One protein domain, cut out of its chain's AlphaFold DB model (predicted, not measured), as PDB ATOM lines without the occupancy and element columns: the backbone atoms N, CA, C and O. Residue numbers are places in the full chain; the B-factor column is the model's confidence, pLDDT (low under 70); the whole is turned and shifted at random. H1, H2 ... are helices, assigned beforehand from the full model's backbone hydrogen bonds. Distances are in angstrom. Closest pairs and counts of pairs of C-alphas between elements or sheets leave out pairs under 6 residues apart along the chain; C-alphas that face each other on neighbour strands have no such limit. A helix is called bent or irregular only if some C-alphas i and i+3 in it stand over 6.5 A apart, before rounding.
ATOM      1  N   ALA A   4      16.716  -6.757   0.960       56.16
ATOM      2  CA  ALA A   4      15.876  -5.679   0.449       56.16
ATOM      3  C   ALA A   4      16.197  -4.357   1.167       56.16
ATOM      4  O   ALA A   4      16.332  -3.333   0.504       56.16
ATOM      5  N   ASP A   5      16.429  -4.401   2.487       62.94
ATOM      6  CA  ASP A   5      16.835  -3.230   3.271       62.94
ATOM      7  C   ASP A   5      18.184  -2.669   2.776       62.94
ATOM      8  O   ASP A   5      18.305  -1.460   2.611       62.94
ATOM      9  N   LEU A   6      19.192  -3.519   2.515       61.81
ATOM     10  CA  LEU A   6      20.517  -3.074   2.048       61.81
ATOM     11  C   LEU A   6      20.460  -2.488   0.632       61.81
ATOM     12  O   LEU A   6      20.977  -1.399   0.408       61.81
ATOM     13  N   VAL A   7      19.812  -3.175  -0.310       58.38
ATOM     14  CA  VAL A   7      19.648  -2.704  -1.696       58.38
ATOM     15  C   VAL A   7      18.898  -1.365  -1.726       58.38
ATOM     16  O   VAL A   7      19.304  -0.437  -2.426       58.38
ATOM     17  N   GLN A   8      17.858  -1.225  -0.897       62.94
ATOM     18  CA  GLN A   8      17.108   0.019  -0.735       62.94
ATOM     19  C   GLN A   8      17.927   1.120  -0.034       62.94
ATOM     20  O   GLN A   8      17.832   2.283  -0.425       62.94
ATOM     21  N   GLN A   9      18.758   0.779   0.957       67.44
ATOM     22  CA  GLN A   9      19.646   1.714   1.662       67.44
ATOM     23  C   GLN A   9      20.787   2.229   0.772       67.44
ATOM     24  O   GLN A   9      21.137   3.404   0.859       67.44
ATOM     25  N   LEU A  10      21.330   1.383  -0.109       60.81
ATOM     26  CA  LEU A  10      22.300   1.767  -1.140       60.81
ATOM     27  C   LEU A  10      21.660   2.594  -2.277       60.81
ATOM     28  O   LEU A  10      22.366   3.082  -3.155       60.81
ATOM     29  N   GLY A  11      20.330   2.760  -2.283       53.56
ATOM     30  CA  GLY A  11      19.598   3.499  -3.315       53.56
ATOM     31  C   GLY A  11      19.535   2.789  -4.670       53.56
ATOM     32  O   GLY A  11      19.170   3.408  -5.669       53.56
ATOM     33  N   ILE A  12      19.882   1.501  -4.719       51.28
ATOM     34  CA  ILE A  12      19.990   0.725  -5.954       51.28
ATOM     35  C   ILE A  12      18.594   0.237  -6.336       51.28
ATOM     36  O   ILE A  12      18.128  -0.796  -5.862       51.28
ATOM     37  N   THR A  13      17.908   0.972  -7.214       47.91
ATOM     38  CA  THR A  13      16.730   0.445  -7.917       47.91
ATOM     39  C   THR A  13      17.170  -0.708  -8.824       47.91
ATOM     40  O   THR A  13      17.936  -0.447  -9.753       47.91
ATOM     41  N   PRO A  14      16.708  -1.959  -8.624       46.16
ATOM     42  CA  PRO A  14      17.163  -3.104  -9.417       46.16
ATOM     43  C   PRO A  14      16.466  -3.152 -10.790       46.16
ATOM     44  O   PRO A  14      15.667  -4.037 -11.091       46.16
ATOM     45  N   SER A  15      16.722  -2.140 -11.615       36.53
ATOM     46  CA  SER A  15      15.990  -1.826 -12.847       36.53
ATOM     47  C   SER A  15      16.575  -2.508 -14.088       36.53
ATOM     48  O   SER A  15      16.779  -1.859 -15.110       36.53
ATOM     49  N   ILE A  16      16.874  -3.808 -13.997       44.31
ATOM     50  CA  ILE A  16      17.294  -4.619 -15.149       44.31
ATOM     51  C   ILE A  16      16.645  -6.015 -15.040       44.31
ATOM     52  O   ILE A  16      17.021  -6.773 -14.139       44.31
ATOM     53  N   PRO A  17      15.675  -6.401 -15.893       52.31
ATOM     54  CA  PRO A  17      15.335  -7.817 -16.062       52.31
ATOM     55  C   PRO A  17      16.567  -8.522 -16.642       52.31
ATOM     56  O   PRO A  17      17.162  -7.986 -17.568       52.31
ATOM     57  N   ASN A  18      16.999  -9.663 -16.087       56.09
ATOM     58  CA  ASN A  18      18.319 -10.243 -16.386       56.09
ATOM     59  C   ASN A  18      18.540 -10.463 -17.902       56.09
ATOM     60  O   ASN A  18      18.081 -11.481 -18.433       56.09
ATOM     61  N   PRO A  19      19.316  -9.602 -18.589       49.81
ATOM     62  CA  PRO A  19      19.417  -9.593 -20.043       49.81
ATOM     63  C   PRO A  19      20.574 -10.490 -20.503       49.81
ATOM     64  O   PRO A  19      21.249 -10.196 -21.482       49.81
ATOM     65  N   GLN A  20      20.879 -11.538 -19.731       54.56
ATOM     66  CA  GLN A  20      21.895 -12.553 -20.033       54.56
ATOM     67  C   GLN A  20      21.401 -13.985 -19.797       54.56
ATOM     68  O   GLN A  20      21.948 -14.920 -20.376       54.56
ATOM     69  N   ALA A  21      20.359 -14.174 -18.980       59.41
ATOM     70  CA  ALA A  21      19.672 -15.453 -18.817       59.41
ATOM     71  C   ALA A  21      18.269 -15.224 -18.214       59.41
ATOM     72  O   ALA A  21      18.166 -15.125 -16.985       59.41
ATOM     73  N   PRO A  22      17.182 -15.184 -18.998       61.78
ATOM     74  CA  PRO A  22      15.835 -15.043 -18.477       61.78
ATOM     75  C   PRO A  22      15.419 -16.383 -17.874       61.78
ATOM     76  O   PRO A  22      15.868 -17.457 -18.292       61.78
ATOM     77  N   LEU A  23      14.557 -16.347 -16.872       64.06
ATOM     78  CA  LEU A  23      13.836 -17.539 -16.443       64.06
ATOM     79  C   LEU A  23      12.657 -17.785 -17.387       64.06
ATOM     80  O   LEU A  23      12.074 -16.847 -17.923       64.06
ATOM     81  N   LEU A  24      12.243 -19.048 -17.510       61.38
ATOM     82  CA  LEU A  24      11.090 -19.478 -18.323       61.38
ATOM     83  C   LEU A  24       9.750 -18.828 -17.896       61.38
ATOM     84  O   LEU A  24       8.733 -19.019 -18.550       61.38
ATOM     85  N   PHE A  25       9.760 -18.094 -16.780       61.00
ATOM     86  CA  PHE A  25       8.646 -17.380 -16.156       61.00
ATOM     87  C   PHE A  25       8.985 -15.909 -15.814       61.00
ATOM     88  O   PHE A  25       8.212 -15.257 -15.119       61.00
ATOM     89  N   GLU A  26      10.140 -15.386 -16.253       56.16
ATOM     90  CA  GLU A  26      10.464 -13.942 -16.214       56.16
ATOM     91  C   GLU A  26       9.984 -13.213 -17.489       56.16
ATOM     92  O   GLU A  26       9.975 -11.985 -17.520       56.16
ATOM     93  N   THR A  27       9.578 -13.947 -18.533       52.22
ATOM     94  CA  THR A  27       9.105 -13.402 -19.815       52.22
ATOM     95  C   THR A  27       7.693 -12.816 -19.717       52.22
ATOM     96  O   THR A  27       6.802 -13.399 -19.092       52.22
ATOM     97  N   LEU A  28       7.445 -11.676 -20.374       45.38
ATOM     98  CA  LEU A  28       6.289 -10.796 -20.119       45.38
ATOM     99  C   LEU A  28       4.947 -11.285 -20.708       45.38
ATOM    100  O   LEU A  28       4.007 -10.508 -20.863       45.38
ATOM    101  N   GLY A  29       4.828 -12.577 -21.027       36.28
ATOM    102  CA  GLY A  29       3.626 -13.149 -21.643       36.28
ATOM    103  C   GLY A  29       3.540 -14.676 -21.658       36.28
ATOM    104  O   GLY A  29       2.782 -15.226 -22.451       36.28
ATOM    105  N   GLY A  30       4.333 -15.389 -20.847       34.66
ATOM    106  CA  GLY A  30       4.306 -16.863 -20.789       34.66
ATOM    107  C   GLY A  30       4.876 -17.587 -22.021       34.66
ATOM    108  O   GLY A  30       4.861 -18.814 -22.070       34.66
ATOM    109  N   SER A  31       5.407 -16.848 -22.998       40.28
ATOM    110  CA  SER A  31       6.242 -17.375 -24.081       40.28
ATOM    111  C   SER A  31       7.703 -17.366 -23.642       40.28
ATOM    112  O   SER A  31       8.177 -16.356 -23.128       40.28
ATOM    113  N   THR A  32       8.451 -18.443 -23.882       43.72
ATOM    114  CA  THR A  32       9.922 -18.439 -23.733       43.72
ATOM    115  C   THR A  32      10.613 -17.549 -24.766       43.72
ATOM    116  O   THR A  32      11.773 -17.202 -24.583       43.72
ATOM    117  N   HIS A  33       9.889 -17.181 -25.825       44.59
ATOM    118  CA  HIS A  33      10.287 -16.265 -26.884       44.59
ATOM    119  C   HIS A  33       9.517 -14.955 -26.700       44.59
ATOM    120  O   HIS A  33       8.394 -14.800 -27.187       44.59
ATOM    121  N   ASP A  34      10.092 -14.048 -25.916       52.81
ATOM    122  CA  ASP A  34       9.628 -12.670 -25.763       52.81
ATOM    123  C   ASP A  34      10.453 -11.804 -26.715       52.81
ATOM    124  O   ASP A  34      11.634 -11.568 -26.466       52.81
ATOM    125  N   ALA A  35       9.856 -11.382 -27.833       55.41
ATOM    126  CA  ALA A  35      10.570 -10.753 -28.946       55.41
ATOM    127  C   ALA A  35      11.346  -9.478 -28.558       55.41
ATOM    128  O   ALA A  35      12.320  -9.138 -29.231       55.41
ATOM    129  N   VAL A  36      10.957  -8.786 -27.480       54.53
ATOM    130  CA  VAL A  36      11.728  -7.651 -26.948       54.53
ATOM    131  C   VAL A  36      13.023  -8.169 -26.322       54.53
ATOM    132  O   VAL A  36      14.108  -7.748 -26.712       54.53
ATOM    133  N   ILE A  37      12.926  -9.177 -25.452       53.72
ATOM    134  CA  ILE A  37      14.084  -9.825 -24.823       53.72
ATOM    135  C   ILE A  37      14.982 -10.498 -25.879       53.72
ATOM    136  O   ILE A  37      16.201 -10.373 -25.796       53.72
ATOM    137  N   GLU A  38      14.426 -11.162 -26.902       53.88
ATOM    138  CA  GLU A  38      15.233 -11.796 -27.964       53.88
ATOM    139  C   GLU A  38      16.023 -10.769 -28.795       53.88
ATOM    140  O   GLU A  38      17.152 -11.044 -29.204       53.88
ATOM    141  N   SER A  39      15.437  -9.593 -29.057       55.41
ATOM    142  CA  SER A  39      16.028  -8.567 -29.929       55.41
ATOM    143  C   SER A  39      16.983  -7.619 -29.203       55.41
ATOM    144  O   SER A  39      18.024  -7.275 -29.762       55.41
ATOM    145  N   GLU A  40      16.699  -7.257 -27.950       48.28
ATOM    146  CA  GLU A  40      17.648  -6.540 -27.089       48.28
ATOM    147  C   GLU A  40      18.824  -7.435 -26.667       48.28
ATOM    148  O   GLU A  40      19.905  -6.934 -26.348       48.28
ATOM    149  N   SER A  41      18.639  -8.763 -26.659       49.59
ATOM    150  CA  SER A  41      19.600  -9.688 -26.059       49.59
ATOM    151  C   SER A  41      19.742 -11.026 -26.836       49.59
ATOM    152  O   SER A  41      19.236 -12.074 -26.442       49.59
ATOM    153  N   PRO A  42      20.493 -11.059 -27.955       41.56
ATOM    154  CA  PRO A  42      20.597 -12.253 -28.811       41.56
ATOM    155  C   PRO A  42      21.419 -13.430 -28.231       41.56
ATOM    156  O   PRO A  42      21.413 -14.521 -28.797       41.56
ATOM    157  N   PHE A  43      22.122 -13.251 -27.106       45.53
ATOM    158  CA  PHE A  43      23.003 -14.255 -26.463       45.53
ATOM    159  C   PHE A  43      22.336 -15.081 -25.338       45.53
ATOM    160  O   PHE A  43      23.017 -15.689 -24.510       45.53
ATOM    161  N   VAL A  44      21.008 -15.006 -25.223       47.69
ATOM    162  CA  VAL A  44      20.358 -15.016 -23.896       47.69
ATOM    163  C   VAL A  44      19.299 -16.101 -23.737       47.69
ATOM    164  O   VAL A  44      19.168 -16.686 -22.662       47.69
ATOM    165  N   LEU A  45      18.620 -16.452 -24.831       38.62
ATOM    166  CA  LEU A  45      17.821 -17.678 -24.942       38.62
ATOM    167  C   LEU A  45      18.626 -18.806 -25.603       38.62
ATOM    168  O   LEU A  45      18.583 -19.946 -25.143       38.62
ATOM    169  N   GLY A  46      19.479 -18.466 -26.576       41.31
ATOM    170  CA  GLY A  46      20.677 -19.241 -26.913       41.31
ATOM    171  C   GLY A  46      21.744 -19.045 -25.835       41.31
ATOM    172  O   GLY A  46      22.772 -18.429 -26.103       41.31
ATOM    173  N   GLY A  47      21.431 -19.478 -24.609       50.62
ATOM    174  CA  GLY A  47      22.142 -19.087 -23.394       50.62
ATOM    175  C   GLY A  47      23.648 -19.327 -23.459       50.62
ATOM    176  O   GLY A  47      24.097 -20.320 -24.037       50.62
ATOM    177  N   ILE A  48      24.398 -18.405 -22.842       55.91
ATOM    178  CA  ILE A  48      25.867 -18.375 -22.767       55.91
ATOM    179  C   ILE A  48      26.413 -19.811 -22.653       55.91
ATOM    180  O   ILE A  48      26.140 -20.481 -21.654       55.91
ATOM    181  N   PRO A  49      27.142 -20.322 -23.666       58.59
ATOM    182  CA  PRO A  49      27.475 -21.739 -23.724       58.59
ATOM    183  C   PRO A  49      28.323 -22.130 -22.514       58.59
ATOM    184  O   PRO A  49      29.170 -21.353 -22.081       58.59
ATOM    185  N   TYR A  50      28.140 -23.351 -22.003       58.00
ATOM    186  CA  TYR A  50      28.787 -23.856 -20.779       58.00
ATOM    187  C   TYR A  50      30.298 -23.541 -20.673       58.00
ATOM    188  O   TYR A  50      30.797 -23.186 -19.602       58.00
ATOM    189  N   GLY A  51      31.034 -23.616 -21.790       65.88
ATOM    190  CA  GLY A  51      32.462 -23.278 -21.857       65.88
ATOM    191  C   GLY A  51      32.801 -21.809 -21.555       65.88
ATOM    192  O   GLY A  51      33.912 -21.520 -21.131       65.88
ATOM    193  N   ASN A  52      31.860 -20.879 -21.727       78.31
ATOM    194  CA  ASN A  52      32.015 -19.482 -21.327       78.31
ATOM    195  C   ASN A  52      31.687 -19.294 -19.841       78.31
ATOM    196  O   ASN A  52      32.479 -18.680 -19.137       78.31
ATOM    197  N   GLU A  53      30.584 -19.856 -19.332       82.94
ATOM    198  CA  GLU A  53      30.231 -19.718 -17.906       82.94
ATOM    199  C   GLU A  53      31.286 -20.362 -16.991       82.94
ATOM    200  O   GLU A  53      31.677 -19.779 -15.983       82.94
ATOM    201  N   SER A  54      31.848 -21.511 -17.376       85.25
ATOM    202  CA  SER A  54      32.960 -22.135 -16.640       85.25
ATOM    203  C   SER A  54      34.241 -21.281 -16.612       85.25
ATOM    204  O   SER A  54      34.975 -21.339 -15.626       85.25
ATOM    205  N   ASN A  55      34.470 -20.419 -17.613       85.38
ATOM    206  CA  ASN A  55      35.543 -19.413 -17.607       85.38
ATOM    207  C   ASN A  55      35.219 -18.171 -16.745       85.38
ATOM    208  O   ASN A  55      36.129 -17.410 -16.424       85.38
ATOM    209  N   MET A  56      33.957 -17.959 -16.352       85.12
ATOM    210  CA  MET A  56      33.524 -16.853 -15.476       85.12
ATOM    211  C   MET A  56      33.587 -17.210 -13.977       85.12
ATOM    212  O   MET A  56      33.254 -16.387 -13.125       85.12
ATOM    213  N   LEU A  57      34.022 -18.427 -13.632       88.00
ATOM    214  CA  LEU A  57      34.248 -18.870 -12.254       88.00
ATOM    215  C   LEU A  57      35.636 -18.427 -11.745       88.00
ATOM    216  O   LEU A  57      36.563 -19.238 -11.697       88.00
ATOM    217  N   ASP A  58      35.793 -17.164 -11.326       87.19
ATOM    218  CA  ASP A  58      37.009 -16.736 -10.607       87.19
ATOM    219  C   ASP A  58      37.085 -17.463  -9.240       87.19
ATOM    220  O   ASP A  58      36.160 -17.354  -8.430       87.19
ATOM    221  N   PRO A  59      38.177 -18.192  -8.923       88.62
ATOM    222  CA  PRO A  59      38.385 -18.798  -7.606       88.62
ATOM    223  C   PRO A  59      38.292 -17.831  -6.415       88.62
ATOM    224  O   PRO A  59      38.092 -18.290  -5.292       88.62
ATOM    225  N   ARG A  60      38.453 -16.519  -6.634       86.75
ATOM    226  CA  ARG A  60      38.357 -15.464  -5.609       86.75
ATOM    227  C   ARG A  60      36.927 -15.207  -5.130       86.75
ATOM    228  O   ARG A  60      36.755 -14.692  -4.030       86.75
ATOM    229  N   ASP A  61      35.925 -15.586  -5.919       83.00
ATOM    230  CA  ASP A  61      34.504 -15.335  -5.635       83.00
ATOM    231  C   ASP A  61      33.910 -16.336  -4.631       83.00
ATOM    232  O   ASP A  61      32.773 -16.184  -4.184       83.00
ATOM    233  N   PHE A  62      34.679 -17.364  -4.262       85.38
ATOM    234  CA  PHE A  62      34.238 -18.464  -3.414       85.38
ATOM    235  C   PHE A  62      35.123 -18.578  -2.177       85.38
ATOM    236  O   PHE A  62      36.314 -18.872  -2.274       85.38
ATOM    237  N   CYS A  63      34.537 -18.468  -0.983       87.19
ATOM    238  CA  CYS A  63      35.289 -18.523   0.276       87.19
ATOM    239  C   CYS A  63      35.947 -19.892   0.584       87.19
ATOM    240  O   CYS A  63      36.619 -20.037   1.606       87.19
ATOM    241  N   SER A  64      35.797 -20.915  -0.277       91.38
ATOM    242  CA  SER A  64      36.580 -22.157  -0.182       91.38
ATOM    243  C   SER A  64      36.745 -22.929  -1.510       91.38
ATOM    244  O   SER A  64      35.822 -22.976  -2.328       91.38
ATOM    245  N   PRO A  65      37.836 -23.708  -1.683       93.50
ATOM    246  CA  PRO A  65      38.000 -24.649  -2.805       93.50
ATOM    247  C   PRO A  65      37.000 -25.824  -2.827       93.50
ATOM    248  O   PRO A  65      36.952 -26.598  -3.786       93.50
ATOM    249  N   LYS A  66      36.217 -26.023  -1.755       95.56
ATOM    250  CA  LYS A  66      35.088 -26.970  -1.753       95.56
ATOM    251  C   LYS A  66      33.897 -26.366  -2.500       95.56
ATOM    252  O   LYS A  66      33.245 -27.053  -3.277       95.56
ATOM    253  N   MET A  67      33.668 -25.075  -2.293       93.44
ATOM    254  CA  MET A  67      32.594 -24.306  -2.905       93.44
ATOM    255  C   MET A  67      32.853 -24.004  -4.382       93.44
ATOM    256  O   MET A  67      31.942 -24.194  -5.177       93.44
ATOM    257  N   LEU A  68      34.088 -23.671  -4.778       93.50
ATOM    258  CA  LEU A  68      34.451 -23.549  -6.200       93.50
ATOM    259  C   LEU A  68      34.128 -24.836  -6.982       93.50
ATOM    260  O   LEU A  68      33.535 -24.775  -8.051       93.50
ATOM    261  N   ARG A  69      34.433 -26.016  -6.420       96.12
ATOM    262  CA  ARG A  69      34.083 -27.310  -7.041       96.12
ATOM    263  C   ARG A  69      32.579 -27.586  -7.076       96.12
ATOM    264  O   ARG A  69      32.108 -28.231  -8.006       96.12
ATOM    265  N   ALA A  70      31.823 -27.099  -6.092       96.56
ATOM    266  CA  ALA A  70      30.364 -27.136  -6.145       96.56
ATOM    267  C   ALA A  70      29.821 -26.210  -7.246       96.56
ATOM    268  O   ALA A  70      28.921 -26.606  -7.976       96.56
ATOM    269  N   ALA A  71      30.396 -25.015  -7.412       94.56
ATOM    270  CA  ALA A  71      30.024 -24.084  -8.472       94.56
ATOM    271  C   ALA A  71      30.363 -24.641  -9.865       94.56
ATOM    272  O   ALA A  71      29.519 -24.585 -10.748       94.56
ATOM    273  N   GLN A  72      31.527 -25.273 -10.043       95.38
ATOM    274  CA  GLN A  72      31.885 -25.986 -11.279       95.38
ATOM    275  C   GLN A  72      30.849 -27.068 -11.626       95.38
ATOM    276  O   GLN A  72      30.255 -27.016 -12.700       95.38
ATOM    277  N   ALA A  73      30.533 -27.967 -10.685       96.25
ATOM    278  CA  ALA A  73      29.503 -28.995 -10.875       96.25
ATOM    279  C   ALA A  73      28.085 -28.417 -11.093       96.25
ATOM    280  O   ALA A  73      27.250 -29.040 -11.747       96.25
ATOM    281  N   ALA A  74      27.796 -27.224 -10.563       95.75
ATOM    282  CA  ALA A  74      26.547 -26.514 -10.821       95.75
ATOM    283  C   ALA A  74      26.506 -25.914 -12.233       95.75
ATOM    284  O   ALA A  74      25.498 -26.057 -12.910       95.75
ATOM    285  N   VAL A  75      27.587 -25.304 -12.722       93.69
ATOM    286  CA  VAL A  75      27.647 -24.776 -14.097       93.69
ATOM    287  C   VAL A  75      27.612 -25.926 -15.117       93.69
ATOM    288  O   VAL A  75      26.907 -25.826 -16.119       93.69
ATOM    289  N   GLU A  76      28.235 -27.075 -14.820       93.94
ATOM    290  CA  GLU A  76      28.065 -28.325 -15.590       93.94
ATOM    291  C   GLU A  76      26.597 -28.784 -15.630       93.94
ATOM    292  O   GLU A  76      26.093 -29.175 -16.683       93.94
ATOM    293  N   ALA A  77      25.880 -28.688 -14.506       94.31
ATOM    294  CA  ALA A  77      24.439 -28.932 -14.449       94.31
ATOM    295  C   ALA A  77      23.646 -27.914 -15.296       94.31
ATOM    296  O   ALA A  77      22.680 -28.276 -15.969       94.31
ATOM    297  N   GLY A  78      24.082 -26.651 -15.302       90.88
ATOM    298  CA  GLY A  78      23.524 -25.563 -16.104       90.88
ATOM    299  C   GLY A  78      23.617 -25.803 -17.612       90.88
ATOM    300  O   GLY A  78      22.690 -25.442 -18.331       90.88
ATOM    301  N   GLY A  79      24.656 -26.503 -18.081       89.88
ATOM    302  CA  GLY A  79      24.830 -26.889 -19.488       89.88
ATOM    303  C   GLY A  79      23.745 -27.820 -20.057       89.88
ATOM    304  O   GLY A  79      23.667 -27.989 -21.272       89.88
ATOM    305  N   TRP A  80      22.885 -28.399 -19.212       88.75
ATOM    306  CA  TRP A  80      21.709 -29.170 -19.640       88.75
ATOM    307  C   TRP A  80      20.462 -28.300 -19.887       88.75
ATOM    308  O   TRP A  80      19.467 -28.791 -20.425       88.75
ATOM    309  N   LEU A  81      20.481 -27.021 -19.499       87.50
ATOM    310  CA  LEU A  81      19.366 -26.087 -19.669       87.50
ATOM    311  C   LEU A  81      19.482 -25.300 -20.989       87.50
ATOM    312  O   LEU A  81      20.590 -25.005 -21.425       87.50
ATOM    313  N   PRO A  82      18.354 -24.908 -21.618       84.94
ATOM    314  CA  PRO A  82      16.972 -25.156 -21.195       84.94
ATOM    315  C   PRO A  82      16.438 -26.550 -21.579       84.94
ATOM    316  O   PRO A  82      15.373 -26.939 -21.116       84.94
ATOM    317  N   HIS A  83      17.148 -27.306 -22.421       87.50
ATOM    318  CA  HIS A  83      16.590 -28.460 -23.139       87.50
ATOM    319  C   HIS A  83      16.276 -29.696 -22.275       87.50
ATOM    320  O   HIS A  83      15.424 -30.505 -22.648       87.50
ATOM    321  N   HIS A  84      16.970 -29.886 -21.151       91.12
ATOM    322  CA  HIS A  84      16.894 -31.088 -20.316       91.12
ATOM    323  C   HIS A  84      16.886 -30.750 -18.805       91.12
ATOM    324  O   HIS A  84      17.823 -31.120 -18.089       91.12
ATOM    325  N   PRO A  85      15.837 -30.082 -18.280       90.62
ATOM    326  CA  PRO A  85      15.786 -29.647 -16.880       90.62
ATOM    327  C   PRO A  85      15.909 -30.808 -15.880       90.62
ATOM    328  O   PRO A  85      16.618 -30.675 -14.885       90.62
ATOM    329  N   ASP A  86      15.327 -31.975 -16.160       92.69
ATOM    330  CA  ASP A  86      15.445 -33.145 -15.276       92.69
ATOM    331  C   ASP A  86      16.892 -33.650 -15.153       92.69
ATOM    332  O   ASP A  86      17.331 -34.023 -14.064       92.69
ATOM    333  N   LYS A  87      17.673 -33.574 -16.241       94.81
ATOM    334  CA  LYS A  87      19.111 -33.903 -16.232       94.81
ATOM    335  C   LYS A  87      19.952 -32.826 -15.540       94.81
ATOM    336  O   LYS A  87      21.024 -33.145 -15.044       94.81
ATOM    337  N   ALA A  88      19.468 -31.585 -15.458       95.44
ATOM    338  CA  ALA A  88      20.101 -30.516 -14.683       95.44
ATOM    339  C   ALA A  88      19.873 -30.673 -13.164       95.44
ATOM    340  O   ALA A  88      20.732 -30.295 -12.364       95.44
ATOM    341  N   ARG A  89      18.736 -31.254 -12.742       96.19
ATOM    342  CA  ARG A  89      18.377 -31.409 -11.318       96.19
ATOM    343  C   ARG A  89      19.375 -32.276 -10.541       96.19
ATOM    344  O   ARG A  89      19.815 -31.868  -9.468       96.19
ATOM    345  N   GLU A  90      19.750 -33.449 -11.055       96.44
ATOM    346  CA  GLU A  90      20.605 -34.394 -10.316       96.44
ATOM    347  C   GLU A  90      22.044 -33.867 -10.083       96.44
ATOM    348  O   GLU A  90      22.497 -33.891  -8.933       96.44
ATOM    349  N   PRO A  91      22.776 -33.324 -11.081       96.94
ATOM    350  CA  PRO A  91      24.117 -32.790 -10.853       96.94
ATOM    351  C   PRO A  91      24.101 -31.513  -9.998       96.94
ATOM    352  O   PRO A  91      24.981 -31.341  -9.158       96.94
ATOM    353  N   ALA A  92      23.060 -30.673 -10.094       97.06
ATOM    354  CA  ALA A  92      22.891 -29.530  -9.193       97.06
ATOM    355  C   ALA A  92      22.623 -29.961  -7.732       97.06
ATOM    356  O   ALA A  92      23.134 -29.346  -6.794       97.06
ATOM    357  N   GLN A  93      21.904 -31.066  -7.503       97.75
ATOM    358  CA  GLN A  93      21.792 -31.660  -6.164       97.75
ATOM    359  C   GLN A  93      23.133 -32.229  -5.671       97.75
ATOM    360  O   GLN A  93      23.473 -32.045  -4.501       97.75
ATOM    361  N   LYS A  94      23.941 -32.850  -6.542       97.69
ATOM    362  CA  LYS A  94      25.315 -33.274  -6.202       97.69
ATOM    363  C   LYS A  94      26.212 -32.078  -5.864       97.69
ATOM    364  O   LYS A  94      26.969 -32.151  -4.898       97.69
ATOM    365  N   ALA A  95      26.076 -30.948  -6.558       97.44
ATOM    366  CA  ALA A  95      26.758 -29.704  -6.203       97.44
ATOM    367  C   ALA A  95      26.404 -29.233  -4.777       97.44
ATOM    368  O   ALA A  95      27.311 -28.903  -4.011       97.44
ATOM    369  N   LEU A  96      25.131 -29.304  -4.363       97.12
ATOM    370  CA  LEU A  96      24.726 -29.010  -2.976       97.12
ATOM    371  C   LEU A  96      25.270 -30.020  -1.946       97.12
ATOM    372  O   LEU A  96      25.530 -29.649  -0.801       97.12
ATOM    373  N   GLN A  97      25.502 -31.278  -2.330       97.62
ATOM    374  CA  GLN A  97      26.193 -32.255  -1.473       97.62
ATOM    375  C   GLN A  97      27.694 -31.928  -1.329       97.62
ATOM    376  O   GLN A  97      28.273 -32.103  -0.252       97.62
ATOM    377  N   ILE A  98      28.329 -31.391  -2.382       97.56
ATOM    378  CA  ILE A  98      29.705 -30.874  -2.322       97.56
ATOM    379  C   ILE A  98      29.758 -29.616  -1.442       97.56
ATOM    380  O   ILE A  98      30.592 -29.550  -0.539       97.56
ATOM    381  N   SER A  99      28.870 -28.641  -1.630       96.75
ATOM    382  CA  SER A  99      28.722 -27.483  -0.743       96.75
ATOM    383  C   SER A  99      27.255 -27.053  -0.662       96.75
ATOM    384  O   SER A  99      26.733 -26.582  -1.671       96.75
ATOM    385  N   PRO A 100      26.595 -27.122   0.513       95.44
ATOM    386  CA  PRO A 100      25.236 -26.594   0.659       95.44
ATOM    387  C   PRO A 100      25.215 -25.067   0.499       95.44
ATOM    388  O   PRO A 100      24.196 -24.496   0.132       95.44
ATOM    389  N   LEU A 101      26.363 -24.417   0.710       94.00
ATOM    390  CA  LEU A 101      26.597 -23.012   0.404       94.00
ATOM    391  C   LEU A 101      27.037 -22.856  -1.065       94.00
ATOM    392  O   LEU A 101      28.155 -22.425  -1.331       94.00
ATOM    393  N   CYS A 102      26.219 -23.299  -2.024       94.75
ATOM    394  CA  CYS A 102      26.483 -23.123  -3.458       94.75
ATOM    395  C   CYS A 102      25.316 -22.370  -4.125       94.75
ATOM    396  O   CYS A 102      24.306 -22.995  -4.462       94.75
ATOM    397  N   PRO A 103      25.424 -21.043  -4.338       92.94
ATOM    398  CA  PRO A 103      24.317 -20.251  -4.871       92.94
ATOM    399  C   PRO A 103      23.981 -20.640  -6.318       92.94
ATOM    400  O   PRO A 103      22.806 -20.725  -6.670       92.94
ATOM    401  N   GLU A 104      24.982 -20.984  -7.138       92.50
ATOM    402  CA  GLU A 104      24.765 -21.398  -8.532       92.50
ATOM    403  C   GLU A 104      24.012 -22.738  -8.640       92.50
ATOM    404  O   GLU A 104      23.176 -22.918  -9.522       92.50
ATOM    405  N   ALA A 105      24.192 -23.656  -7.684       95.56
ATOM    406  CA  ALA A 105      23.404 -24.892  -7.654       95.56
ATOM    407  C   ALA A 105      21.910 -24.607  -7.415       95.56
ATOM    408  O   ALA A 105      21.044 -25.253  -8.005       95.56
ATOM    409  N   HIS A 106      21.591 -23.594  -6.603       94.25
ATOM    410  CA  HIS A 106      20.220 -23.111  -6.457       94.25
ATOM    411  C   HIS A 106      19.722 -22.341  -7.694       94.25
ATOM    412  O   HIS A 106      18.539 -22.453  -8.004       94.25
ATOM    413  N   ASN A 107      20.583 -21.639  -8.443       91.44
ATOM    414  CA  ASN A 107      20.231 -21.030  -9.739       91.44
ATOM    415  C   ASN A 107      19.730 -22.088 -10.730       91.44
ATOM    416  O   ASN A 107      18.665 -21.939 -11.325       91.44
ATOM    417  N   VAL A 108      20.485 -23.181 -10.878       92.81
ATOM    418  CA  VAL A 108      20.157 -24.264 -11.810       92.81
ATOM    419  C   VAL A 108      18.905 -25.012 -11.371       92.81
ATOM    420  O   VAL A 108      18.036 -25.256 -12.203       92.81
ATOM    421  N   LEU A 109      18.736 -25.292 -10.073       94.94
ATOM    422  CA  LEU A 109      17.491 -25.877  -9.560       94.94
ATOM    423  C   LEU A 109      16.282 -24.949  -9.754       94.94
ATOM    424  O   LEU A 109      15.199 -25.426 -10.089       94.94
ATOM    425  N   ALA A 110      16.457 -23.632  -9.623       91.44
ATOM    426  CA  ALA A 110      15.403 -22.658  -9.896       91.44
ATOM    427  C   ALA A 110      15.055 -22.557 -11.395       91.44
ATOM    428  O   ALA A 110      13.884 -22.453 -11.748       91.44
ATOM    429  N   ARG A 111      16.047 -22.645 -12.292       87.81
ATOM    430  CA  ARG A 111      15.834 -22.713 -13.753       87.81
ATOM    431  C   ARG A 111      15.232 -24.049 -14.205       87.81
ATOM    432  O   ARG A 111      14.490 -24.073 -15.179       87.81
ATOM    433  N   ALA A 112      15.531 -25.138 -13.499       92.12
ATOM    434  CA  ALA A 112      14.974 -26.474 -13.715       92.12
ATOM    435  C   ALA A 112      13.671 -26.733 -12.928       92.12
ATOM    436  O   ALA A 112      13.174 -27.862 -12.908       92.12
ATOM    437  N   SER A 113      13.130 -25.720 -12.244       91.94
ATOM    438  CA  SER A 113      11.883 -25.816 -11.483       91.94
ATOM    439  C   SER A 113      10.672 -25.935 -12.410       91.94
ATOM    440  O   SER A 113      10.563 -25.209 -13.392       91.94
ATOM    441  N   GLY A 114       9.732 -26.818 -12.069       88.19
ATOM    442  CA  GLY A 114       8.461 -26.977 -12.781       88.19
ATOM    443  C   GLY A 114       7.412 -25.933 -12.388       88.19
ATOM    444  O   GLY A 114       6.324 -25.910 -12.955       88.19
ATOM    445  N   SER A 115       7.708 -25.073 -11.405       87.00
ATOM    446  CA  SER A 115       6.823 -23.985 -10.982       87.00
ATOM    447  C   SER A 115       7.588 -22.751 -10.499       87.00
ATOM    448  O   SER A 115       8.671 -22.851  -9.918       87.00
ATOM    449  N   LEU A 116       6.963 -21.580 -10.651       81.81
ATOM    450  CA  LEU A 116       7.443 -20.308 -10.099       81.81
ATOM    451  C   LEU A 116       7.663 -20.380  -8.574       81.81
ATOM    452  O   LEU A 116       8.599 -19.780  -8.054       81.81
ATOM    453  N   GLN A 117       6.826 -21.124  -7.841       85.69
ATOM    454  CA  GLN A 117       6.928 -21.238  -6.383       85.69
ATOM    455  C   GLN A 117       8.138 -22.078  -5.936       85.69
ATOM    456  O   GLN A 117       8.819 -21.691  -4.985       85.69
ATOM    457  N   GLU A 118       8.431 -23.183  -6.629       88.94
ATOM    458  CA  GLU A 118       9.647 -23.994  -6.434       88.94
ATOM    459  C   GLU A 118      10.899 -23.138  -6.710       88.94
ATOM    460  O   GLU A 118      11.794 -23.048  -5.865       88.94
ATOM    461  N   ALA A 119      10.898 -22.387  -7.818       87.00
ATOM    462  CA  ALA A 119      12.005 -21.513  -8.192       87.00
ATOM    463  C   ALA A 119      12.235 -20.356  -7.205       87.00
ATOM    464  O   ALA A 119      13.361 -20.130  -6.764       87.00
ATOM    465  N   LEU A 120      11.175 -19.649  -6.794       84.25
ATOM    466  CA  LEU A 120      11.249 -18.610  -5.759       84.25
ATOM    467  C   LEU A 120      11.697 -19.178  -4.403       84.25
ATOM    468  O   LEU A 120      12.339 -18.464  -3.631       84.25
ATOM    469  N   GLY A 121      11.395 -20.446  -4.112       90.88
ATOM    470  CA  GLY A 121      11.961 -21.177  -2.978       90.88
ATOM    471  C   GLY A 121      13.481 -21.305  -3.093       90.88
ATOM    472  O   GLY A 121      14.205 -20.911  -2.177       90.88
ATOM    473  N   HIS A 122      13.973 -21.772  -4.241       92.44
ATOM    474  CA  HIS A 122      15.407 -21.879  -4.510       92.44
ATOM    475  C   HIS A 122      16.131 -20.524  -4.516       92.44
ATOM    476  O   HIS A 122      17.206 -20.435  -3.930       92.44
ATOM    477  N   PHE A 123      15.548 -19.446  -5.050       88.44
ATOM    478  CA  PHE A 123      16.169 -18.113  -4.986       88.44
ATOM    479  C   PHE A 123      16.257 -17.541  -3.568       88.44
ATOM    480  O   PHE A 123      17.229 -16.861  -3.262       88.44
ATOM    481  N   ARG A 124      15.303 -17.838  -2.674       88.62
ATOM    482  CA  ARG A 124      15.401 -17.457  -1.247       88.62
ATOM    483  C   ARG A 124      16.531 -18.204  -0.533       88.62
ATOM    484  O   ARG A 124      17.214 -17.623   0.305       88.62
ATOM    485  N   LEU A 125      16.741 -19.478  -0.874       91.44
ATOM    486  CA  LEU A 125      17.890 -20.246  -0.383       91.44
ATOM    487  C   LEU A 125      19.202 -19.683  -0.947       91.44
ATOM    488  O   LEU A 125      20.155 -19.501  -0.198       91.44
ATOM    489  N   ALA A 126      19.234 -19.332  -2.235       88.81
ATOM    490  CA  ALA A 126      20.400 -18.743  -2.886       88.81
ATOM    491  C   ALA A 126      20.747 -17.331  -2.375       88.81
ATOM    492  O   ALA A 126      21.922 -17.003  -2.279       88.81
ATOM    493  N   GLU A 127      19.750 -16.517  -2.011       85.75
ATOM    494  CA  GLU A 127      19.902 -15.218  -1.335       85.75
ATOM    495  C   GLU A 127      20.540 -15.382   0.048       85.75
ATOM    496  O   GLU A 127      21.540 -14.728   0.344       85.75
ATOM    497  N   ALA A 128      20.010 -16.296   0.870       86.50
ATOM    498  CA  ALA A 128      20.558 -16.585   2.194       86.50
ATOM    499  C   ALA A 128      21.991 -17.146   2.120       86.50
ATOM    500  O   ALA A 128      22.852 -16.738   2.891       86.50
ATOM    501  N   VAL A 129      22.256 -18.039   1.160       88.12
ATOM    502  CA  VAL A 129      23.582 -18.623   0.911       88.12
ATOM    503  C   VAL A 129      24.567 -17.599   0.346       88.12
ATOM    504  O   VAL A 129      25.692 -17.521   0.825       88.12
ATOM    505  N   GLY A 130      24.177 -16.808  -0.657       81.50
ATOM    506  CA  GLY A 130      25.059 -15.838  -1.318       81.50
ATOM    507  C   GLY A 130      25.640 -14.815  -0.339       81.50
ATOM    508  O   GLY A 130      26.814 -14.468  -0.435       81.50
ATOM    509  N   LEU A 131      24.847 -14.434   0.665       78.19
ATOM    510  CA  LEU A 131      25.246 -13.582   1.787       78.19
ATOM    511  C   LEU A 131      26.327 -14.176   2.709       78.19
ATOM    512  O   LEU A 131      27.044 -13.419   3.356       78.19
ATOM    513  N   GLU A 132      26.449 -15.503   2.790       81.44
ATOM    514  CA  GLU A 132      27.512 -16.195   3.542       81.44
ATOM    515  C   GLU A 132      28.744 -16.511   2.667       81.44
ATOM    516  O   GLU A 132      29.824 -16.817   3.177       81.44
ATOM    517  N   VAL A 133      28.578 -16.465   1.343       80.38
ATOM    518  CA  VAL A 133      29.590 -16.822   0.336       80.38
ATOM    519  C   VAL A 133      30.437 -15.618  -0.069       80.38
ATOM    520  O   VAL A 133      31.660 -15.731  -0.165       80.38
ATOM    521  N   ILE A 134      29.777 -14.491  -0.339       76.06
ATOM    522  CA  ILE A 134      30.363 -13.314  -0.981       76.06
ATOM    523  C   ILE A 134      30.734 -12.294   0.107       76.06
ATOM    524  O   ILE A 134      29.854 -11.885   0.866       76.06
ATOM    525  N   PRO A 135      32.006 -11.855   0.207       75.75
ATOM    526  CA  PRO A 135      32.407 -10.838   1.180       75.75
ATOM    527  C   PRO A 135      31.586  -9.547   1.019       75.75
ATOM    528  O   PRO A 135      31.356  -9.138  -0.121       75.75
ATOM    529  N   PRO A 136      31.168  -8.871   2.106       76.06
ATOM    530  CA  PRO A 136      30.308  -7.687   2.021       76.06
ATOM    531  C   PRO A 136      30.939  -6.550   1.200       76.06
ATOM    532  O   PRO A 136      30.256  -5.942   0.381       76.06
ATOM    533  N   ASP A 137      32.248  -6.342   1.332       77.50
ATOM    534  CA  ASP A 137      33.019  -5.349   0.571       77.50
ATOM    535  C   ASP A 137      33.009  -5.644  -0.943       77.50
ATOM    536  O   ASP A 137      33.014  -4.735  -1.775       77.50
ATOM    537  N   SER A 138      32.972  -6.931  -1.313       75.62
ATOM    538  CA  SER A 138      32.781  -7.364  -2.699       75.62
ATOM    539  C   SER A 138      31.327  -7.174  -3.121       75.62
ATOM    540  O   SER A 138      31.078  -6.659  -4.202       75.62
ATOM    541  N   LEU A 139      30.361  -7.534  -2.272       76.94
ATOM    542  CA  LEU A 139      28.936  -7.365  -2.554       76.94
ATOM    543  C   LEU A 139      28.606  -5.902  -2.893       76.94
ATOM    544  O   LEU A 139      28.073  -5.644  -3.965       76.94
ATOM    545  N   GLU A 140      28.968  -4.934  -2.048       77.81
ATOM    546  CA  GLU A 140      28.675  -3.510  -2.289       77.81
ATOM    547  C   GLU A 140      29.286  -3.001  -3.608       77.81
ATOM    548  O   GLU A 140      28.625  -2.307  -4.393       77.81
ATOM    549  N   LYS A 141      30.521  -3.416  -3.912       80.38
ATOM    550  CA  LYS A 141      31.205  -3.081  -5.165       80.38
ATOM    551  C   LYS A 141      30.535  -3.709  -6.396       80.38
ATOM    552  O   LYS A 141      30.500  -3.095  -7.456       80.38
ATOM    553  N   GLU A 142      30.009  -4.922  -6.291       77.25
ATOM    554  CA  GLU A 142      29.411  -5.637  -7.428       77.25
ATOM    555  C   GLU A 142      27.906  -5.356  -7.586       77.25
ATOM    556  O   GLU A 142      27.355  -5.595  -8.654       77.25
ATOM    557  N   LEU A 143      27.245  -4.786  -6.572       76.25
ATOM    558  CA  LEU A 143      25.902  -4.200  -6.693       76.25
ATOM    559  C   LEU A 143      25.918  -2.814  -7.344       76.25
ATOM    560  O   LEU A 143      24.970  -2.444  -8.032       76.25
ATOM    561  N   SER A 144      26.982  -2.041  -7.117       74.69
ATOM    562  CA  SER A 144      27.155  -0.700  -7.691       74.69
ATOM    563  C   SER A 144      27.653  -0.709  -9.145       74.69
ATOM    564  O   SER A 144      27.595   0.326  -9.808       74.69
ATOM    565  N   ASN A 145      28.081  -1.864  -9.669       74.94
ATOM    566  CA  ASN A 145      28.454  -2.059 -11.072       74.94
ATOM    567  C   ASN A 145      27.431  -2.947 -11.798       74.94
ATOM    568  O   ASN A 145      26.953  -3.939 -11.252       74.94
ATOM    569  N   ALA A 146      27.148  -2.655 -13.073       69.00
ATOM    570  CA  ALA A 146      26.295  -3.512 -13.910       69.00
ATOM    571  C   ALA A 146      26.865  -4.940 -14.075       69.00
ATOM    572  O   ALA A 146      26.118  -5.899 -14.295       69.00
ATOM    573  N   ASP A 147      28.182  -5.086 -13.897       74.50
ATOM    574  CA  ASP A 147      28.932  -6.341 -13.963       74.50
ATOM    575  C   ASP A 147      28.537  -7.369 -12.890       74.50
ATOM    576  O   ASP A 147      28.868  -8.546 -13.043       74.50
ATOM    577  N   GLY A 148      27.765  -6.996 -11.860       77.25
ATOM    578  CA  GLY A 148      27.223  -7.944 -10.881       77.25
ATOM    579  C   GLY A 148      26.428  -9.097 -11.514       77.25
ATOM    580  O   GLY A 148      26.433 -10.209 -10.990       77.25
ATOM    581  N   TRP A 149      25.810  -8.883 -12.683       76.88
ATOM    582  CA  TRP A 149      25.150  -9.945 -13.457       76.88
ATOM    583  C   TRP A 149      26.113 -10.913 -14.156       76.88
ATOM    584  O   TRP A 149      25.730 -12.047 -14.453       76.88
ATOM    585  N   SER A 150      27.360 -10.504 -14.407       79.94
ATOM    586  CA  SER A 150      28.384 -11.377 -14.992       79.94
ATOM    587  C   SER A 150      28.858 -12.437 -13.989       79.94
ATOM    588  O   SER A 150      29.063 -13.593 -14.356       79.94
ATOM    589  N   ARG A 151      28.947 -12.079 -12.701       82.88
ATOM    590  CA  ARG A 151      29.380 -12.981 -11.627       82.88
ATOM    591  C   ARG A 151      28.316 -14.024 -11.314       82.88
ATOM    592  O   ARG A 151      27.277 -13.721 -10.730       82.88
ATOM    593  N   LEU A 152      28.615 -15.284 -11.620       83.25
ATOM    594  CA  LEU A 152      27.713 -16.418 -11.387       83.25
ATOM    595  C   LEU A 152      27.189 -16.474  -9.943       83.25
ATOM    596  O   LEU A 152      25.984 -16.553  -9.735       83.25
ATOM    597  N   ALA A 153      28.059 -16.302  -8.942       83.75
ATOM    598  CA  ALA A 153      27.657 -16.314  -7.533       83.75
ATOM    599  C   ALA A 153      26.627 -15.220  -7.159       83.75
ATOM    600  O   ALA A 153      25.817 -15.434  -6.257       83.75
ATOM    601  N   MET A 154      26.621 -14.085  -7.871       83.56
ATOM    602  CA  MET A 154      25.711 -12.950  -7.655       83.56
ATOM    603  C   MET A 154      24.354 -13.104  -8.358       83.56
ATOM    604  O   MET A 154      23.344 -12.611  -7.855       83.56
ATOM    605  N   ARG A 155      24.285 -13.801  -9.500       82.81
ATOM    606  CA  ARG A 155      23.050 -13.930 -10.306       82.81
ATOM    607  C   ARG A 155      21.809 -14.404  -9.529       82.81
ATOM    608  O   ARG A 155      20.750 -13.809  -9.730       82.81
ATOM    609  N   PRO A 156      21.861 -15.425  -8.649       78.81
ATOM    610  CA  PRO A 156      20.667 -15.958  -7.982       78.81
ATOM    611  C   PRO A 156      20.127 -14.984  -6.937       78.81
ATOM    612  O   PRO A 156      18.920 -14.846  -6.750       78.81
ATOM    613  N   TYR A 157      21.057 -14.282  -6.294       77.12
ATOM    614  CA  TYR A 157      20.818 -13.178  -5.386       77.12
ATOM    615  C   TYR A 157      20.176 -11.986  -6.141       77.12
ATOM    616  O   TYR A 157      19.166 -11.449  -5.687       77.12
ATOM    617  N   LEU A 158      20.675 -11.620  -7.334       79.56
ATOM    618  CA  LEU A 158      20.156 -10.483  -8.109       79.56
ATOM    619  C   LEU A 158      18.748 -10.784  -8.632       79.56
ATOM    620  O   LEU A 158      17.828  -9.992  -8.442       79.56
ATOM    621  N   ARG A 159      18.522 -11.994  -9.164       77.19
ATOM    622  CA  ARG A 159      17.171 -12.499  -9.468       77.19
ATOM    623  C   ARG A 159      16.236 -12.378  -8.275       77.19
ATOM    624  O   ARG A 159      15.066 -12.041  -8.441       77.19
ATOM    625  N   ARG A 160      16.719 -12.655  -7.062       76.12
ATOM    626  CA  ARG A 160      15.895 -12.608  -5.856       76.12
ATOM    627  C   ARG A 160      15.493 -11.181  -5.467       76.12
ATOM    628  O   ARG A 160      14.325 -10.975  -5.133       76.12
ATOM    629  N   ALA A 161      16.403 -10.212  -5.581       69.62
ATOM    630  CA  ALA A 161      16.098  -8.792  -5.406       69.62
ATOM    631  C   ALA A 161      15.098  -8.286  -6.468       69.62
ATOM    632  O   ALA A 161      14.099  -7.649  -6.135       69.62
ATOM    633  N   ASN A 162      15.306  -8.636  -7.740       69.38
ATOM    634  CA  ASN A 162      14.490  -8.137  -8.852       69.38
ATOM    635  C   ASN A 162      13.097  -8.792  -8.885       69.38
ATOM    636  O   ASN A 162      12.090  -8.102  -9.047       69.38
ATOM    637  N   SER A 163      13.006 -10.105  -8.646       64.06
ATOM    638  CA  SER A 163      11.726 -10.834  -8.573       64.06
ATOM    639  C   SER A 163      10.847 -10.387  -7.402       64.06
ATOM    640  O   SER A 163       9.623 -10.402  -7.529       64.06
ATOM    641  N   ALA A 164      11.433  -9.936  -6.285       54.66
ATOM    642  CA  ALA A 164      10.668  -9.329  -5.196       54.66
ATOM    643  C   ALA A 164       9.925  -8.062  -5.658       54.66
ATOM    644  O   ALA A 164       8.756  -7.893  -5.323       54.66
ATOM    645  N   ASN A 165      10.563  -7.226  -6.483       50.94
ATOM    646  CA  ASN A 165       9.944  -6.021  -7.036       50.94
ATOM    647  C   ASN A 165       8.929  -6.355  -8.142       50.94
ATOM    648  O   ASN A 165       7.802  -5.867  -8.110       50.94
ATOM    649  N   SER A 166       9.284  -7.244  -9.076       48.72
ATOM    650  CA  SER A 166       8.423  -7.598 -10.216       48.72
ATOM    651  C   SER A 166       7.085  -8.217  -9.792       48.72
ATOM    652  O   SER A 166       6.048  -7.898 -10.371       48.72
ATOM    653  N   VAL A 167       7.082  -9.072  -8.761       41.31
ATOM    654  CA  VAL A 167       5.848  -9.688  -8.233       41.31
ATOM    655  C   VAL A 167       4.958  -8.659  -7.522       41.31
ATOM    656  O   VAL A 167       3.738  -8.799  -7.541       41.31
TER     657      VAL A 167
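This is residues 4 to 167 of the 759 residues of an uncharacterized protein of Micractinium conductrix (UniProt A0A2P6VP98). Four helices, H4 to H7, run back and forth side by side as the core: H4, H5 and H6 make a triangle, and H7 packs on H6 on the side away from H4. H10 packs on H6 and H7 by its first residues and crosses them steeply; H3 packs on one end of H4, short H8, H9 and H1 lie beyond on H10's side, and H2 lies off from the other helices. The printed part has 164 residues with ten named helices, H1 to H10 in order, and no named strand: all helix. It is compact, with a radius of gyration of the C-alphas of 14.7 A and spans of 40 by 39 by 28 A.

Begin at H1, residues 4 to 9, close to but not clearly touching H10, residues 155 to 167; their closest C-alphas, Ala 4 and Ala 161, are 6.6 A apart. H2, residues 35 to 40, touches no helix. H3, residues 50 to 56, touches residues 72 to 78 alone of H4, residues 65 to 78, closest at C-alphas 54 and 75, 6.5 A; this hairpin's shallow tilt of 33 degrees is only just short of steep. H4 and H5, residues 85 to 98, form a hairpin at 4 degrees, closest at C-alphas 70 and 95, 4.4 A. The hub is H6, residues 103 to 111, touching H4, H5, H10 and H7, residues 116 to 133. H6 touches H4, the same way at 16 degrees, closest at C-alphas 105 and 74, 4.7 A. It forms hairpins with H5, closest at C-alphas 105 and 92, 4.9 A, and with H7, closest at C-alphas 110 and 119, 4.0 A. Touching helices are mostly aligned, at shallow tilts, but H10 touches H7 with residues 156 to 160 alone at a steep tilt of 47 degrees, closest at C-alphas 157 and 127, 4.6 A. H8, residues 136 to 143, is close to but not clearly touching H9, residues 146 to 149; C-alphas 142 and 148, their closest, are 4.7 A apart. H9 and H10 only just touch, only at the corner, with 3 pairs of C-alphas within 8 A. Each O i to N i+4 pair is within hydrogen-bond range in H1, H2 and H6, against 2 of 3 in H3, 9 of 10 in H4, 8 of 10 in H5, 13 of 14 in H7, 3 of 4 in H8 and 8 of 9 in H10; H9 is too short for one.

Find C-alpha 4 at (15.876, -5.679, 0.449), where H1 begins. H4 spans 19.7 A and H5 20.2 A. From C-alpha 116 at (7.443, -20.308, -10.099), H7, the longest helix, runs 24.7 A. H9 is only just irregular, with C-alphas 146 and 149 6.55 A apart. H10 spans 17.8 A and ends at C-alpha 167, (5.848, -9.688, -8.233).

The C-alphas of Gly 29 and Pro 65, the two farthest apart, are 40.8 A from each other. The printed part has no cut; the link from H1 to H2, residues 10 to 34, is long. Mean pLDDT of the printed part is 75.9, with residues 4 to 51, 146 and 161 to 167 under 70.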